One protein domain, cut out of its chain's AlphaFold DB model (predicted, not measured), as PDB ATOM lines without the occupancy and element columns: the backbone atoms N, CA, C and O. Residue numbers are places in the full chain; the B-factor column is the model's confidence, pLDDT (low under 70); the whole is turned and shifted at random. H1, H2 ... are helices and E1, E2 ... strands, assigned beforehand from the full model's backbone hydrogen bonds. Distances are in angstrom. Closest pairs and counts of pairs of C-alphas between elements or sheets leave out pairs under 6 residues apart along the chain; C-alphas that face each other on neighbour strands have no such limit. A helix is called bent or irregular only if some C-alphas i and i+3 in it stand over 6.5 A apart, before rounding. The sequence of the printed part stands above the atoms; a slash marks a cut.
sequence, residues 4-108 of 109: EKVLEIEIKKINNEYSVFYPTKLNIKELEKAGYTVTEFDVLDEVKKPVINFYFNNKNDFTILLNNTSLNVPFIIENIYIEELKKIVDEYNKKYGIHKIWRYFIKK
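Overview. This is residues 4 to 108 of the 109 residues of an uncharacterized protein of Fusobacterium nucleatum (UniProt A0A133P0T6). A long helix, H2, packs along one face of a three-stranded sheet, E1 E2 E7, and a separate strand hairpin, E5 and E6, packs on H2 with its strand E5. A second hairpin, E3 and E4, makes an arm that leads away from the body, and the tail of residues 101 to 108, with H3 in it, sticks out elsewhere. The printed part has 105 residues with three named helices and seven named strands, in the order E1 E2 H1 E3 E4 E5 E6 E7 H2 H3; the class is mixed, helices and strands. The three sheets, ordered E1 - E2 - E7, E3 - E4 and E5 - E6, are antiparallel. The whole is only just compact, close to loose, with a radius of gyration of the C-alphas of 15.4 A and spans of 52 by 37 by 22 A.

Along the chain. In the largest sheet, E1 holds residues 7 to 13 and is 19.8 A long, beginning at C-alpha 7 at (200.421, 331.379, 298.034). E2, residues 18 to 26, is the longest strand at 22.7 A, and E7 holds residues 75 to 78. H2, residues 79 to 96, is 26.2 A long and ends at C-alpha 96 at (199.572, 329.230, 306.904). H2 is irregular: C-alphas 80 and 83 are 7.4 A apart. E5 holds residues 52 to 56, 13.0 A long, and E6 residues 62 to 66, 13.4 A long. E3 holds residues 38 to 42, and E4 residues 45 to 49. H1 holds residues 28 to 33, 8.8 A long. H3, residues 102 to 106, ends at C-alpha 106 at (214.235, 318.256, 309.714).

Arrangement. In the sheet E1 E2 E7, E2 is the inner strand. E1 and E2 form an antiparallel hairpin at 157 degrees, with N 10 and O 22 within hydrogen-bond range at 2.9 A. E2 and E7 are antiparallel at 138 degrees, with N 21 and O 75 at 2.9 A. H2 is on one face of this sheet, which gives two layers, one of helix and one of strands. Its height over the sheet is 7.9 A, and on the local plane it runs along the strands, at 12 degrees to E1. H2 lies over E1 and E2, but only just, with 3 of its C-alphas falling on each. The closest C-alphas of E1 and H2 are those of Leu 7 and Asn 93, 6.4 A apart. Those of E5 and H2 are Phe 54 and Ile 88, 6.9 A apart. E5 and E6 form a hairpin at 162 degrees, with N 54 and O 64 at 2.9 A. E4 runs on into E5 at 100 degrees across a break of 2 residues. E3 and E4 form a hairpin at 142 degrees, with N 40 and O 47 at 2.9 A; both are apart from H2. H1 is not on the sheet E1 E2 E7; it is close to H2 but not clearly touching, with the C-alphas of Leu 31 and Tyr 96, their closest, 6.4 A apart. In H1 every O i to N i+4 pair is within hydrogen-bond range; in H2 it is 12 of 14, and in H3 0 of 1, with 1 of 2 O i to N i+3 pairs within range.

Size, cuts and confidence. The two C-alphas farthest apart are those of Asn 16 and Lys 108, at 52.1 A. Residues 101 to 108, of which 102 to 106 belong to H3, stand free; the body without them spans 41 by 39 by 22 A. The printed part has no cut and no long link; the link from E6 to E7, with 8 residues, is short, and the others are tight. The mean pLDDT of the printed part is 84.2, and 17 residues are under 70: residue 35, residues 39 to 45 and residues 100 to 108.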
ATOM      1  N   GLU A   4     207.779 331.897 305.135       90.12
ATOM      2  CA  GLU A   4     207.750 331.574 303.711       90.12
ATOM      3  C   GLU A   4     206.287 331.534 303.236       90.12
ATOM      4  O   GLU A   4     205.452 330.861 303.847       90.12
ATOM      5  N   LYS A   5     205.977 332.263 302.156       92.31
ATOM      6  CA  LYS A   5     204.633 332.318 301.569       92.31
ATOM      7  C   LYS A   5     204.214 330.951 301.032       92.31
ATOM      8  O   LYS A   5     205.028 330.254 300.422       92.31
ATOM      9  N   VAL A   6     202.953 330.586 301.232       91.81
ATOM     10  CA  VAL A   6     202.336 329.365 300.679       91.81
ATOM     11  C   VAL A   6     201.539 329.644 299.407       91.81
ATOM     12  O   VAL A   6     201.284 328.719 298.639       91.81
ATOM     13  N   LEU A   7     201.184 330.909 299.178       94.06
ATOM     14  CA  LEU A   7     200.421 331.379 298.034       94.06
ATOM     15  C   LEU A   7     201.034 332.680 297.508       94.06
ATOM     16  O   LEU A   7     201.210 333.640 298.257       94.06
ATOM     17  N   GLU A   8     201.343 332.725 296.221       96.69
ATOM     18  CA  GLU A   8     201.721 333.944 295.507       96.69
ATOM     19  C   GLU A   8     200.921 334.006 294.214       96.69
ATOM     20  O   GLU A   8     200.672 332.978 293.579       96.69
ATOM     21  N   ILE A   9     200.509 335.217 293.848       97.62
ATOM     22  CA  ILE A   9     199.767 335.471 292.623       97.62
ATOM     23  C   ILE A   9     200.441 336.578 291.814       97.62
ATOM     24  O   ILE A   9     201.009 337.517 292.375       97.62
ATOM     25  N   GLU A  10     200.335 336.487 290.497       98.31
ATOM     26  CA  GLU A  10     200.613 337.576 289.562       98.31
ATOM     27  C   GLU A  10     199.283 338.078 288.996       98.31
ATOM     28  O   GLU A  10     198.419 337.270 288.671       98.31
ATOM     29  N   ILE A  11     199.111 339.394 288.860       98.31
ATOM     30  CA  ILE A  11     197.893 340.012 288.320       98.31
ATOM     31  C   ILE A  11     198.270 340.835 287.090       98.31
ATOM     32  O   ILE A  11     199.151 341.691 287.164       98.31
ATOM     33  N   LYS A  12     197.580 340.611 285.969       98.19
ATOM     34  CA  LYS A  12     197.734 341.377 284.728       98.19
ATOM     35  C   LYS A  12     196.406 342.025 284.363       98.19
ATOM     36  O   LYS A  12     195.396 341.344 284.198       98.19
ATOM     37  N   LYS A  13     196.415 343.350 284.216       97.94
ATOM     38  CA  LYS A  13     195.241 344.105 283.774       97.94
ATOM     39  C   LYS A  13     194.954 343.793 282.305       97.94
ATOM     40  O   LYS A  13     195.860 343.895 281.482       97.94
ATOM     41  N   ILE A  14     193.707 343.442 281.986       97.81
ATOM     42  CA  ILE A  14     193.254 343.224 280.603       97.81
ATOM     43  C   ILE A  14     192.667 344.526 280.057       97.81
ATOM     44  O   ILE A  14     193.074 345.010 279.004       97.81
ATOM     45  N   ASN A  15     191.716 345.113 280.788       97.62
ATOM     46  CA  ASN A  15     191.049 346.366 280.433       97.62
ATOM     47  C   ASN A  15     190.553 347.096 281.700       97.62
ATOM     48  O   ASN A  15     190.994 346.799 282.812       97.62
ATOM     49  N   ASN A  16     189.681 348.097 281.552       97.62
ATOM     50  CA  ASN A  16     189.172 348.879 282.687       97.62
ATOM     51  C   ASN A  16     188.220 348.107 283.607       97.62
ATOM     52  O   ASN A  16     188.077 348.491 284.766       97.62
ATOM     53  N   GLU A  17     187.658 346.996 283.146       96.69
ATOM     54  CA  GLU A  17     186.689 346.193 283.893       96.69
ATOM     55  C   GLU A  17     187.306 344.910 284.454       96.69
ATOM     56  O   GLU A  17     186.980 344.529 285.572       96.69
ATOM     57  N   TYR A  18     188.245 344.293 283.735       97.31
ATOM     58  CA  TYR A  18     188.770 342.967 284.044       97.31
ATOM     59  C   TYR A  18     190.297 342.908 284.106       97.31
ATOM     60  O   TYR A  18     191.031 343.606 283.391       97.31
ATOM     61  N   SER A  19     190.759 341.973 284.926       98.12
ATOM     62  CA  SER A  19     192.132 341.497 285.026       98.12
ATOM     63  C   SER A  19     192.153 339.973 284.943       98.12
ATOM     64  O   SER A  19     191.136 339.303 285.115       98.12
ATOM     65  N   VAL A  20     193.333 339.417 284.703       97.88
ATOM     66  CA  VAL A  20     193.627 338.001 284.923       97.88
ATOM     67  C   VAL A  20     194.614 337.888 286.073       97.88
ATOM     68  O   VAL A  20     195.529 338.708 286.182       97.88
ATOM     69  N   PHE A  21     194.458 336.880 286.923       97.75
ATOM     70  CA  PHE A  21     195.499 336.504 287.870       97.75
ATOM     71  C   PHE A  21     195.949 335.057 287.677       97.75
ATOM     72  O   PHE A  21     195.195 334.210 287.201       97.75
ATOM     73  N   TYR A  22     197.197 334.798 288.054       97.75
ATOM     74  CA  TYR A  22     197.856 333.501 287.977       97.75
ATOM     75  C   TYR A  22     198.391 333.141 289.359       97.75
ATOM     76  O   TYR A  22     199.152 333.932 289.919       97.75
ATOM     77  N   PRO A  23     198.073 331.964 289.911       96.56
ATOM     78  CA  PRO A  23     198.791 331.429 291.059       96.56
ATOM     79  C   PRO A  23     200.202 331.032 290.615       96.56
ATOM     80  O   PRO A  23     200.373 330.037 289.914       96.56
ATOM     81  N   THR A  24     201.214 331.809 290.992       97.00
ATOM     82  CA  THR A  24     202.625 331.561 290.636       97.00
ATOM     83  C   THR A  24     203.355 330.751 291.702       97.00
ATOM     84  O   THR A  24     204.333 330.061 291.412       97.00
ATOM     85  N   LYS A  25     202.837 330.764 292.934       95.00
ATOM     86  CA  LYS A  25     203.203 329.831 293.999       95.00
ATOM     87  C   LYS A  25     201.935 329.305 294.646       95.00
ATOM     88  O   LYS A  25     201.075 330.084 295.044       95.00
ATOM     89  N   LEU A  26     201.842 327.989 294.789       92.50
ATOM     90  CA  LEU A  26     200.703 327.343 295.424       92.50
ATOM     91  C   LEU A  26     201.162 326.083 296.157       92.50
ATOM     92  O   LEU A  26     201.573 325.107 295.532       92.50
ATOM     93  N   ASN A  27     201.103 326.101 297.488       90.31
ATOM     94  CA  ASN A  27     201.507 324.975 298.324       90.31
ATOM     95  C   ASN A  27     200.319 324.373 299.083       90.31
ATOM     96  O   ASN A  27     200.186 324.523 300.296       90.31
ATOM     97  N   ILE A  28     199.464 323.662 298.344       86.75
ATOM     98  CA  ILE A  28     198.278 322.982 298.886       86.75
ATOM     99  C   ILE A  28     198.637 321.984 299.999       86.75
ATOM    100  O   ILE A  28     197.927 321.897 300.995       86.75
ATOM    101  N   LYS A  29     199.769 321.277 299.881       83.62
ATOM    102  CA  LYS A  29     200.198 320.280 300.876       83.62
ATOM    103  C   LYS A  29     200.457 320.891 302.254       83.62
ATOM    104  O   LYS A  29     200.184 320.259 303.266       83.62
ATOM    105  N   GLU A  30     200.998 322.106 302.319       82.31
ATOM    106  CA  GLU A  30     201.211 322.783 303.607       82.31
ATOM    107  C   GLU A  30     199.898 323.280 304.222       82.31
ATOM    108  O   GLU A  30     199.756 323.271 305.444       82.31
ATOM    109  N   LEU A  31     198.911 323.636 303.395       77.81
ATOM    110  CA  LEU A  31     197.562 323.952 303.869       77.81
ATOM    111  C   LEU A  31     196.867 322.713 304.441       77.81
ATOM    112  O   LEU A  31     196.288 322.780 305.525       77.81
ATOM    113  N   GLU A  32     196.993 321.577 303.756       80.94
ATOM    114  CA  GLU A  32     196.476 320.285 304.213       80.94
ATOM    115  C   GLU A  32     197.085 319.882 305.564       80.94
ATOM    116  O   GLU A  32     196.354 319.559 306.500       80.94
ATOM    117  N   LYS A  33     198.413 319.998 305.719       80.81
ATOM    118  CA  LYS A  33     199.101 319.759 307.005       80.81
ATOM    119  C   LYS A  33     198.617 320.679 308.123       80.81
ATOM    120  O   LYS A  33     198.616 320.277 309.283       80.81
ATOM    121  N   ALA A  34     198.214 321.901 307.789       75.25
ATOM    122  CA  ALA A  34     197.626 322.841 308.738       75.25
ATOM    123  C   ALA A  34     196.133 322.567 309.025       75.25
ATOM    124  O   ALA A  34     195.491 323.363 309.712       75.25
ATOM    125  N   GLY A  35     195.577 321.467 308.501       69.56
ATOM    126  CA  GLY A  35     194.187 321.053 308.692       69.56
ATOM    127  C   GLY A  35     193.182 321.828 307.840       69.56
ATOM    128  O   GLY A  35     191.980 321.756 308.096       69.56
ATOM    129  N   TYR A  36     193.641 322.592 306.844       75.81
ATOM    130  CA  TYR A  36     192.749 323.351 305.978       75.81
ATOM    131  C   TYR A  36     192.208 322.464 304.855       75.81
ATOM    132  O   TYR A  36     192.923 322.077 303.931       75.81
ATOM    133  N   THR A  37     190.919 322.153 304.954       73.25
ATOM    134  CA  THR A  37     190.143 321.449 303.932       73.25
ATOM    135  C   THR A  37     188.815 322.172 303.747       73.25
ATOM    136  O   THR A  37     188.261 322.710 304.707       73.25
ATOM    137  N   VAL A  38     188.322 322.204 302.515       70.44
ATOM    138  CA  VAL A  38     186.963 322.640 302.194       70.44
ATOM    139  C   VAL A  38     186.162 321.387 301.871       70.44
ATOM    140  O   VAL A  38     186.662 320.485 301.194       70.44
ATOM    141  N   THR A  39     184.942 321.310 302.393       69.31
ATOM    142  CA  THR A  39     183.997 320.262 302.012       69.31
ATOM    143  C   THR A  39     183.429 320.608 300.644       69.31
ATOM    144  O   THR A  39     182.805 321.655 300.474       69.31
ATOM    145  N   GLU A  40     183.665 319.736 299.675       66.94
ATOM    146  CA  GLU A  40     183.042 319.782 298.360       66.94
ATOM    147  C   GLU A  40     182.079 318.590 298.266       66.94
ATOM    148  O   GLU A  40     182.416 317.486 298.699       66.94
ATOM    149  N   PHE A  41     180.870 318.815 297.755       63.00
ATOM    150  CA  PHE A  41     179.878 317.753 297.586       63.00
ATOM    151  C   PHE A  41     180.055 317.125 296.206       63.00
ATOM    152  O   PHE A  41     179.829 317.790 295.194       63.00
ATOM    153  N   ASP A  42     180.452 315.855 296.167       60.88
ATOM    154  CA  ASP A  42     180.521 315.077 294.931       60.88
ATOM    155  C   ASP A  42     179.330 314.117 294.885       60.88
ATOM    156  O   ASP A  42     179.342 313.074 295.534       60.88
ATOM    157  N   VAL A  43     178.283 314.527 294.157       67.75
ATOM    158  CA  VAL A  43     177.011 313.825 293.888       67.75
ATOM    159  C   VAL A  43     176.209 313.414 295.140       67.75
ATOM    160  O   VAL A  43     175.059 313.833 295.261       67.75
ATOM    161  N   LEU A  44     176.777 312.635 296.066       62.34
ATOM    162  CA  LEU A  44     176.183 312.192 297.336       62.34
ATOM    163  C   LEU A  44     177.188 312.066 298.503       62.34
ATOM    164  O   LEU A  44     176.749 311.814 299.624       62.34
ATOM    165  N   ASP A  45     178.492 312.269 298.280       65.38
ATOM    166  CA  ASP A  45     179.523 312.136 299.316       65.38
ATOM    167  C   ASP A  45     180.173 313.486 299.664       65.38
ATOM    168  O   ASP A  45     180.534 314.286 298.794       65.38
ATOM    169  N   GLU A  46     180.351 313.735 300.965       72.69
ATOM    170  CA  GLU A  46     181.147 314.856 301.469       72.69
ATOM    171  C   GLU A  46     182.637 314.549 301.304       72.69
ATOM    172  O   GLU A  46     183.233 313.797 302.082       72.69
ATOM    173  N   VAL A  47     183.271 315.172 300.310       76.38
ATOM    174  CA  VAL A  47     184.704 315.011 300.068       76.38
ATOM    175  C   VAL A  47     185.442 316.229 300.610       76.38
ATOM    176  O   VAL A  47     185.299 317.350 300.123       76.38
ATOM    177  N   LYS A  48     186.283 316.017 301.624       77.19
ATOM    178  CA  LYS A  48     187.194 317.056 302.121       77.19
ATOM    179  C   LYS A  48     188.383 317.176 301.181       77.19
ATOM    180  O   LYS A  48     189.179 316.243 301.076       77.19
ATOM    181  N   LYS A  49     188.536 318.331 300.532       79.06
ATOM    182  CA  LYS A  49     189.680 318.612 299.657       79.06
ATOM    183  C   LYS A  49     190.475 319.811 300.168       79.06
ATOM    184  O   LYS A  49     189.885 320.815 300.572       79.06
ATOM    185  N   PRO A  50     191.815 319.751 300.158       76.56
ATOM    186  CA  PRO A  50     192.634 320.911 300.471       76.56
ATOM    187  C   PRO A  50     192.598 321.868 299.270       76.56
ATOM    188  O   PRO A  50     193.285 321.664 298.271       76.56
ATOM    189  N   VAL A  51     191.754 322.897 299.341       83.44
ATOM    190  CA  VAL A  51     191.593 323.912 298.287       83.44
ATOM    191  C   VAL A  51     191.549 325.295 298.908       83.44
ATOM    192  O   VAL A  51     190.909 325.468 299.936       83.44
ATOM    193  N   ILE A  52     192.212 326.276 298.301       84.38
ATOM    194  CA  ILE A  52     192.126 327.683 298.708       84.38
ATOM    195  C   ILE A  52     190.815 328.248 298.192       84.38
ATOM    196  O   ILE A  52     190.600 328.274 296.984       84.38
ATOM    197  N   ASN A  53     189.975 328.729 299.102       87.06
ATOM    198  CA  ASN A  53     188.738 329.408 298.758       87.06
ATOM    199  C   ASN A  53     188.949 330.930 298.740       87.06
ATOM    200  O   ASN A  53     189.307 331.518 299.767       87.06
ATOM    201  N   PHE A  54     188.721 331.542 297.579       87.50
ATOM    202  CA  PHE A  54     188.496 332.975 297.431       87.50
ATOM    203  C   PHE A  54     187.003 333.227 297.270       87.50
ATOM    204  O   PHE A  54     186.457 332.991 296.194       87.50
ATOM    205  N   TYR A  55     186.364 333.714 298.327       87.38
ATOM    206  CA  TYR A  55     184.974 334.148 298.295       87.38
ATOM    207  C   TYR A  55     184.926 335.669 298.147       87.38
ATOM    208  O   TYR A  55     185.631 336.370 298.872       87.38
ATOM    209  N   PHE A  56     184.108 336.149 297.216       87.50
ATOM    210  CA  PHE A  56     183.900 337.567 296.936       87.50
ATOM    211  C   PHE A  56     182.406 337.873 297.033       87.50
ATOM    212  O   PHE A  56     181.611 337.139 296.450       87.50
ATOM    213  N   ASN A  57     182.030 338.944 297.743       81.50
ATOM    214  CA  ASN A  57     180.621 339.277 298.012       81.50
ATOM    215  C   ASN A  57     180.233 340.745 297.749       81.50
ATOM    216  O   ASN A  57     179.176 341.204 298.173       81.50
ATOM    217  N   ASN A  58     181.094 341.521 297.082       72.69
ATOM    218  CA  ASN A  58     180.873 342.963 296.929       72.69
ATOM    219  C   ASN A  58     179.738 343.308 295.938       72.69
ATOM    220  O   ASN A  58     178.848 344.085 296.275       72.69
ATOM    221  N   LYS A  59     179.741 342.740 294.718       72.44
ATOM    222  CA  LYS A  59     178.643 342.924 293.737       72.44
ATOM    223  C   LYS A  59     177.905 341.639 293.392       72.44
ATOM    224  O   LYS A  59     176.691 341.668 293.243       72.44
ATOM    225  N   ASN A  60     178.648 340.551 293.222       73.81
ATOM    226  CA  ASN A  60     178.133 339.226 292.920       73.81
ATOM    227  C   ASN A  60     178.812 338.250 293.870       73.81
ATOM    228  O   ASN A  60     180.031 338.314 294.026       73.81
ATOM    229  N   ASP A  61     178.036 337.345 294.450       82.12
ATOM    230  CA  ASP A  61     178.576 336.265 295.262       82.12
ATOM    231  C   ASP A  61     179.164 335.200 294.343       82.12
ATOM    232  O   ASP A  61     178.440 334.494 293.636       82.12
ATOM    233  N   PHE A  62     180.488 335.086 294.336       84.75
ATOM    234  CA  PHE A  62     181.164 334.001 293.637       84.75
ATOM    235  C   PHE A  62     182.394 333.529 294.395       84.75
ATOM    236  O   PHE A  62     182.976 334.226 295.230       84.75
ATOM    237  N   THR A  63     182.789 332.308 294.058       88.06
ATOM    238  CA  THR A  63     183.900 331.611 294.683       88.06
ATOM    239  C   THR A  63     184.885 331.157 293.616       88.06
ATOM    240  O   THR A  63     184.486 330.556 292.618       88.06
ATOM    241  N   ILE A  64     186.175 331.395 293.845       89.88
ATOM    242  CA  ILE A  64     187.264 330.768 293.092       89.88
ATOM    243  C   ILE A  64     187.975 329.786 294.019       89.88
ATOM    244  O   ILE A  64     188.470 330.164 295.081       89.88
ATOM    245  N   LEU A  65     188.045 328.522 293.602       89.56
ATOM    246  CA  LEU A  65     188.768 327.475 294.315       89.56
ATOM    247  C   LEU A  65     190.106 327.213 293.624       89.56
ATOM    248  O   LEU A  65     190.128 326.876 292.441       89.56
ATOM    249  N   LEU A  66     191.216 327.326 294.358       90.69
ATOM    250  CA  LEU A  66     192.519 326.857 293.880       90.69
ATOM    251  C   LEU A  66     192.856 325.504 294.491       90.69
ATOM    252  O   LEU A  66     192.887 325.344 295.712       90.69
ATOM    253  N   ASN A  67     193.184 324.550 293.634       88.88
ATOM    254  CA  ASN A  67     193.623 323.211 293.998       88.88
ATOM    255  C   ASN A  67     195.015 322.929 293.402       88.88
ATOM    256  O   ASN A  67     195.677 323.806 292.847       88.88
ATOM    257  N   ASN A  68     195.483 321.689 293.510       86.81
ATOM    258  CA  ASN A  68     196.795 321.281 293.008       86.81
ATOM    259  C   ASN A  68     196.987 321.443 291.485       86.81
ATOM    260  O   ASN A  68     198.135 321.468 291.044       86.81
ATOM    261  N   THR A  69     195.920 321.573 290.693       89.88
ATOM    262  CA  THR A  69     195.996 321.807 289.242       89.88
ATOM    263  C   THR A  69     195.926 323.286 288.867       89.88
ATOM    264  O   THR A  69     196.111 323.621 287.703       89.88
ATOM    265  N   SER A  70     195.707 324.189 289.829       93.69
ATOM    266  CA  SER A  70     195.530 325.625 289.564       93.69
ATOM    267  C   SER A  70     196.837 326.414 289.411       93.69
ATOM    268  O   SER A  70     196.799 327.601 289.093       93.69
ATOM    269  N   LEU A  71     197.999 325.797 289.649       95.25
ATOM    270  CA  LEU A  71     199.292 326.470 289.502       95.25
ATOM    271  C   LEU A  71     199.501 326.909 288.042       95.25
ATOM    272  O   LEU A  71     199.404 326.096 287.128       95.25
ATOM    273  N   ASN A  72     199.822 328.188 287.839       95.31
ATOM    274  CA  ASN A  72     199.976 328.840 286.535       95.31
ATOM    275  C   ASN A  72     198.725 328.819 285.634       95.31
ATOM    276  O   ASN A  72     198.816 329.176 284.458       95.31
ATOM    277  N   VAL A  73     197.555 328.454 286.166       96.31
ATOM    278  CA  VAL A  73     196.279 328.545 285.445       96.31
ATOM    279  C   VAL A  73     195.721 329.970 285.586       96.31
ATOM    280  O   VAL A  73     195.683 330.487 286.703       96.31
ATOM    281  N   PRO A  74     195.309 330.631 284.487       96.44
ATOM    282  CA  PRO A  74     194.710 331.962 284.541       96.44
ATOM    283  C   PRO A  74     193.278 331.937 285.082       96.44
ATOM    284  O   PRO A  74     192.461 331.124 284.651       96.44
ATOM    285  N   PHE A  75     192.948 332.918 285.917       96.19
ATOM    286  CA  PHE A  75     191.586 333.195 286.375       96.19
ATOM    287  C   PHE A  75     191.214 334.641 286.050       96.19
ATOM    288  O   PHE A  75     191.932 335.572 286.423       96.19
ATOM    289  N   ILE A  76     190.102 334.836 285.341       95.44
ATOM    290  CA  ILE A  76     189.564 336.170 285.048       95.44
ATOM    291  C   ILE A  76     188.845 336.689 286.292       95.44
ATOM    292  O   ILE A  76     188.100 335.955 286.938       95.44
ATOM    293  N   ILE A  77     189.059 337.960 286.613       95.00
ATOM    294  CA  ILE A  77     188.438 338.628 287.751       95.00
ATOM    295  C   ILE A  77     188.106 340.079 287.395       95.00
ATOM    296  O   ILE A  77     188.866 340.744 286.687       95.00
ATOM    297  N   GLU A  78     186.972 340.589 287.877       94.75
ATOM    298  CA  GLU A  78     186.672 342.016 287.752       94.75
ATOM    299  C   GLU A  78     187.644 342.846 288.602       94.75
ATOM    300  O   GLU A  78     187.978 342.499 289.739       94.75
ATOM    301  N   ASN A  79     188.051 343.999 288.076       95.31
ATOM    302  CA  ASN A  79     189.006 344.904 288.713       95.31
ATOM    303  C   ASN A  79     188.555 345.364 290.107       95.31
ATOM    304  O   ASN A  79     189.394 345.660 290.956       95.31
ATOM    305  N   ILE A  80     187.243 345.391 290.356       94.06
ATOM    306  CA  ILE A  80     186.662 345.758 291.653       94.06
ATOM    307  C   ILE A  80     187.076 344.809 292.791       94.06
ATOM    308  O   ILE A  80     187.102 345.236 293.941       94.06
ATOM    309  N   TYR A  81     187.441 343.559 292.483       94.69
ATOM    310  CA  TYR A  81     187.801 342.542 293.478       94.69
ATOM    311  C   TYR A  81     189.311 342.412 293.699       94.69
ATOM    312  O   TYR A  81     189.747 341.614 294.523       94.69
ATOM    313  N   ILE A  82     190.144 343.185 292.996       94.75
ATOM    314  CA  ILE A  82     191.609 343.036 293.060       94.75
ATOM    315  C   ILE A  82     192.170 343.309 294.456       94.75
ATOM    316  O   ILE A  82     193.063 342.596 294.912       94.75
ATOM    317  N   GLU A  83     191.653 344.317 295.154       94.25
ATOM    318  CA  GLU A  83     192.113 344.620 296.513       94.25
ATOM    319  C   GLU A  83     191.662 343.557 297.520       94.25
ATOM    320  O   GLU A  83     192.406 343.224 298.441       94.25
ATOM    321  N   GLU A  84     190.481 342.974 297.327       93.00
ATOM    322  CA  GLU A  84     189.997 341.852 298.134       93.00
ATOM    323  C   GLU A  84     190.822 340.583 297.877       93.00
ATOM    324  O   GLU A  84     191.295 339.956 298.823       93.00
ATOM    325  N   LEU A  85     191.119 340.279 296.610       94.88
ATOM    326  CA  LEU A  85     191.992 339.175 296.207       94.88
ATOM    327  C   LEU A  85     193.359 339.261 296.905       94.88
ATOM    328  O   LEU A  85     193.821 338.276 297.483       94.88
ATOM    329  N   LYS A  86     193.995 340.442 296.904       96.00
ATOM    330  CA  LYS A  86     195.283 340.665 297.588       96.00
ATOM    331  C   LYS A  86     195.181 340.446 299.098       96.00
ATOM    332  O   LYS A  86     196.037 339.769 299.664       96.00
ATOM    333  N   LYS A  87     194.130 340.970 299.741       94.38
ATOM    334  CA  LYS A  87     193.901 340.778 301.184       94.38
ATOM    335  C   LYS A  87     193.771 339.303 301.537       94.38
ATOM    336  O   LYS A  87     194.444 338.844 302.456       94.38
ATOM    337  N   ILE A  88     192.978 338.552 300.772       92.44
ATOM    338  CA  ILE A  88     192.798 337.115 300.988       92.44
ATOM    339  C   ILE A  88     194.149 336.385 300.862       92.44
ATOM    340  O   ILE A  88     194.506 335.599 301.740       92.44
ATOM    341  N   VAL A  89     194.953 336.682 299.830       94.62
ATOM    342  CA  VAL A  89     196.309 336.109 299.671       94.62
ATOM    343  C   VAL A  89     197.188 336.380 300.898       94.62
ATOM    344  O   VAL A  89     197.862 335.471 301.399       94.62
ATOM    345  N   ASP A  90     197.189 337.615 301.399       94.81
ATOM    346  CA  ASP A  90     197.973 337.998 302.574       94.81
ATOM    347  C   ASP A  90     197.493 337.285 303.845       94.81
ATOM    348  O   ASP A  90     198.316 336.827 304.647       94.81
ATOM    349  N   GLU A  91     196.182 337.109 304.014       91.88
ATOM    350  CA  GLU A  91     195.598 336.351 305.122       91.88
ATOM    351  C   GLU A  91     196.014 334.876 305.095       91.88
ATOM    352  O   GLU A  91     196.459 334.351 306.125       91.88
ATOM    353  N   TYR A  92     195.972 334.223 303.927       89.31
ATOM    354  CA  TYR A  92     196.467 332.850 303.775       89.31
ATOM    355  C   TYR A  92     197.948 332.746 304.138       89.31
ATOM    356  O   TYR A  92     198.338 331.867 304.909       89.31
ATOM    357  N   ASN A  93     198.782 333.664 303.649       92.12
ATOM    358  CA  ASN A  93     200.211 333.659 303.957       92.12
ATOM    359  C   ASN A  93     200.501 333.942 305.437       92.12
ATOM    360  O   ASN A  93     201.383 333.316 306.030       92.12
ATOM    361  N   LYS A  94     199.750 334.846 306.073       91.12
ATOM    362  CA  LYS A  94     199.884 335.128 307.507       91.12
ATOM    363  C   LYS A  94     199.498 333.915 308.345       91.12
ATOM    364  O   LYS A  94     200.212 333.579 309.299       91.12
ATOM    365  N   LYS A  95     198.394 333.256 307.996       88.50
ATOM    366  CA  LYS A  95     197.851 332.116 308.742       88.50
ATOM    367  C   LYS A  95     198.692 330.857 308.538       88.50
ATOM    368  O   LYS A  95     199.135 330.265 309.520       88.50
ATOM    369  N   TYR A  96     199.000 330.522 307.291       88.06
ATOM    370  CA  TYR A  96     199.572 329.230 306.904       88.06
ATOM    371  C   TYR A  96     201.020 329.286 306.406       88.06
ATOM    372  O   TYR A  96     201.588 328.256 306.061       88.06
ATOM    373  N   GLY A  97     201.645 330.466 306.376       87.38
ATOM    374  CA  GLY A  97     203.048 330.599 305.992       87.38
ATOM    375  C   GLY A  97     203.982 329.717 306.831       87.38
ATOM    376  O   GLY A  97     203.814 329.562 308.048       87.38
ATOM    377  N   ILE A  98     205.009 329.171 306.185       83.62
ATOM    378  CA  ILE A  98     205.939 328.223 306.805       83.62
ATOM    379  C   ILE A  98     206.964 329.012 307.621       83.62
ATOM    380  O   ILE A  98     207.652 329.898 307.110       83.62
ATOM    381  N   HIS A  99     207.105 328.700 308.907       79.06
ATOM    382  CA  HIS A  99     208.123 329.343 309.735       79.06
ATOM    383  C   HIS A  99     209.511 328.826 309.328       79.06
ATOM    384  O   HIS A  99     209.778 327.629 309.432       79.06
ATOM    385  N   LYS A 100     210.421 329.730 308.928       67.62
ATOM    386  CA  LYS A 100     211.782 329.392 308.451       67.62
ATOM    387  C   LYS A 100     212.588 328.489 309.415       67.62
ATOM    388  O   LYS A 100     213.472 327.769 308.963       67.62
ATOM    389  N   ILE A 101     212.267 328.475 310.715       58.34
ATOM    390  CA  ILE A 101     213.005 327.734 311.759       58.34
ATOM    391  C   ILE A 101     212.826 326.203 311.661       58.34
ATOM    392  O   ILE A 101     213.773 325.462 311.916       58.34
ATOM    393  N   TRP A 102     211.671 325.699 311.216       50.47
ATOM    394  CA  TRP A 102     211.409 324.247 311.192       50.47
ATOM    395  C   TRP A 102     212.171 323.495 310.093       50.47
ATOM    396  O   TRP A 102     212.467 322.309 310.227       50.47
ATOM    397  N   ARG A 103     212.576 324.192 309.026       50.09
ATOM    398  CA  ARG A 103     213.317 323.594 307.904       50.09
ATOM    399  C   ARG A 103     214.760 323.222 308.278       50.09
ATOM    400  O   ARG A 103     215.349 322.361 307.629       50.09
ATOM    401  N   TYR A 104     215.312 323.841 309.326       47.66
ATOM    402  CA  TYR A 104     216.663 323.553 309.822       47.66
ATOM    403  C   TYR A 104     216.713 322.315 310.735       47.66
ATOM    404  O   TYR A 104     217.736 321.639 310.774       47.66
ATOM    405  N   PHE A 105     215.614 321.979 311.421       42.94
ATOM    406  CA  PHE A 105     215.551 320.810 312.311       42.94
ATOM    407  C   PHE A 105     215.324 319.488 311.561       42.94
ATOM    408  O   PHE A 105     215.909 318.479 311.932       42.94
ATOM    409  N   ILE A 106     214.551 319.489 310.467       47.34
ATOM    410  CA  ILE A 106     214.235 318.256 309.714       47.34
ATOM    411  C   ILE A 106     215.414 317.762 308.860       47.34
ATOM    412  O   ILE A 106     215.548 316.571 308.636       47.34
ATOM    413  N   LYS A 107     216.314 318.646 308.405       42.62
ATOM    414  CA  LYS A 107     217.505 318.239 307.630       42.62
ATOM    415  C   LYS A 107     218.632 317.624 308.474       42.62
ATOM    416  O   LYS A 107     219.672 317.286 307.917       42.62
ATOM    417  N   LYS A 108     218.468 317.560 309.798       41.28
ATOM    418  CA  LYS A 108     219.498 317.113 310.746       41.28
ATOM    419  C   LYS A 108     219.151 315.798 311.465       41.28
ATOM    420  O   LYS A 108     219.911 315.404 312.345       41.28
TER     421      LYS A 108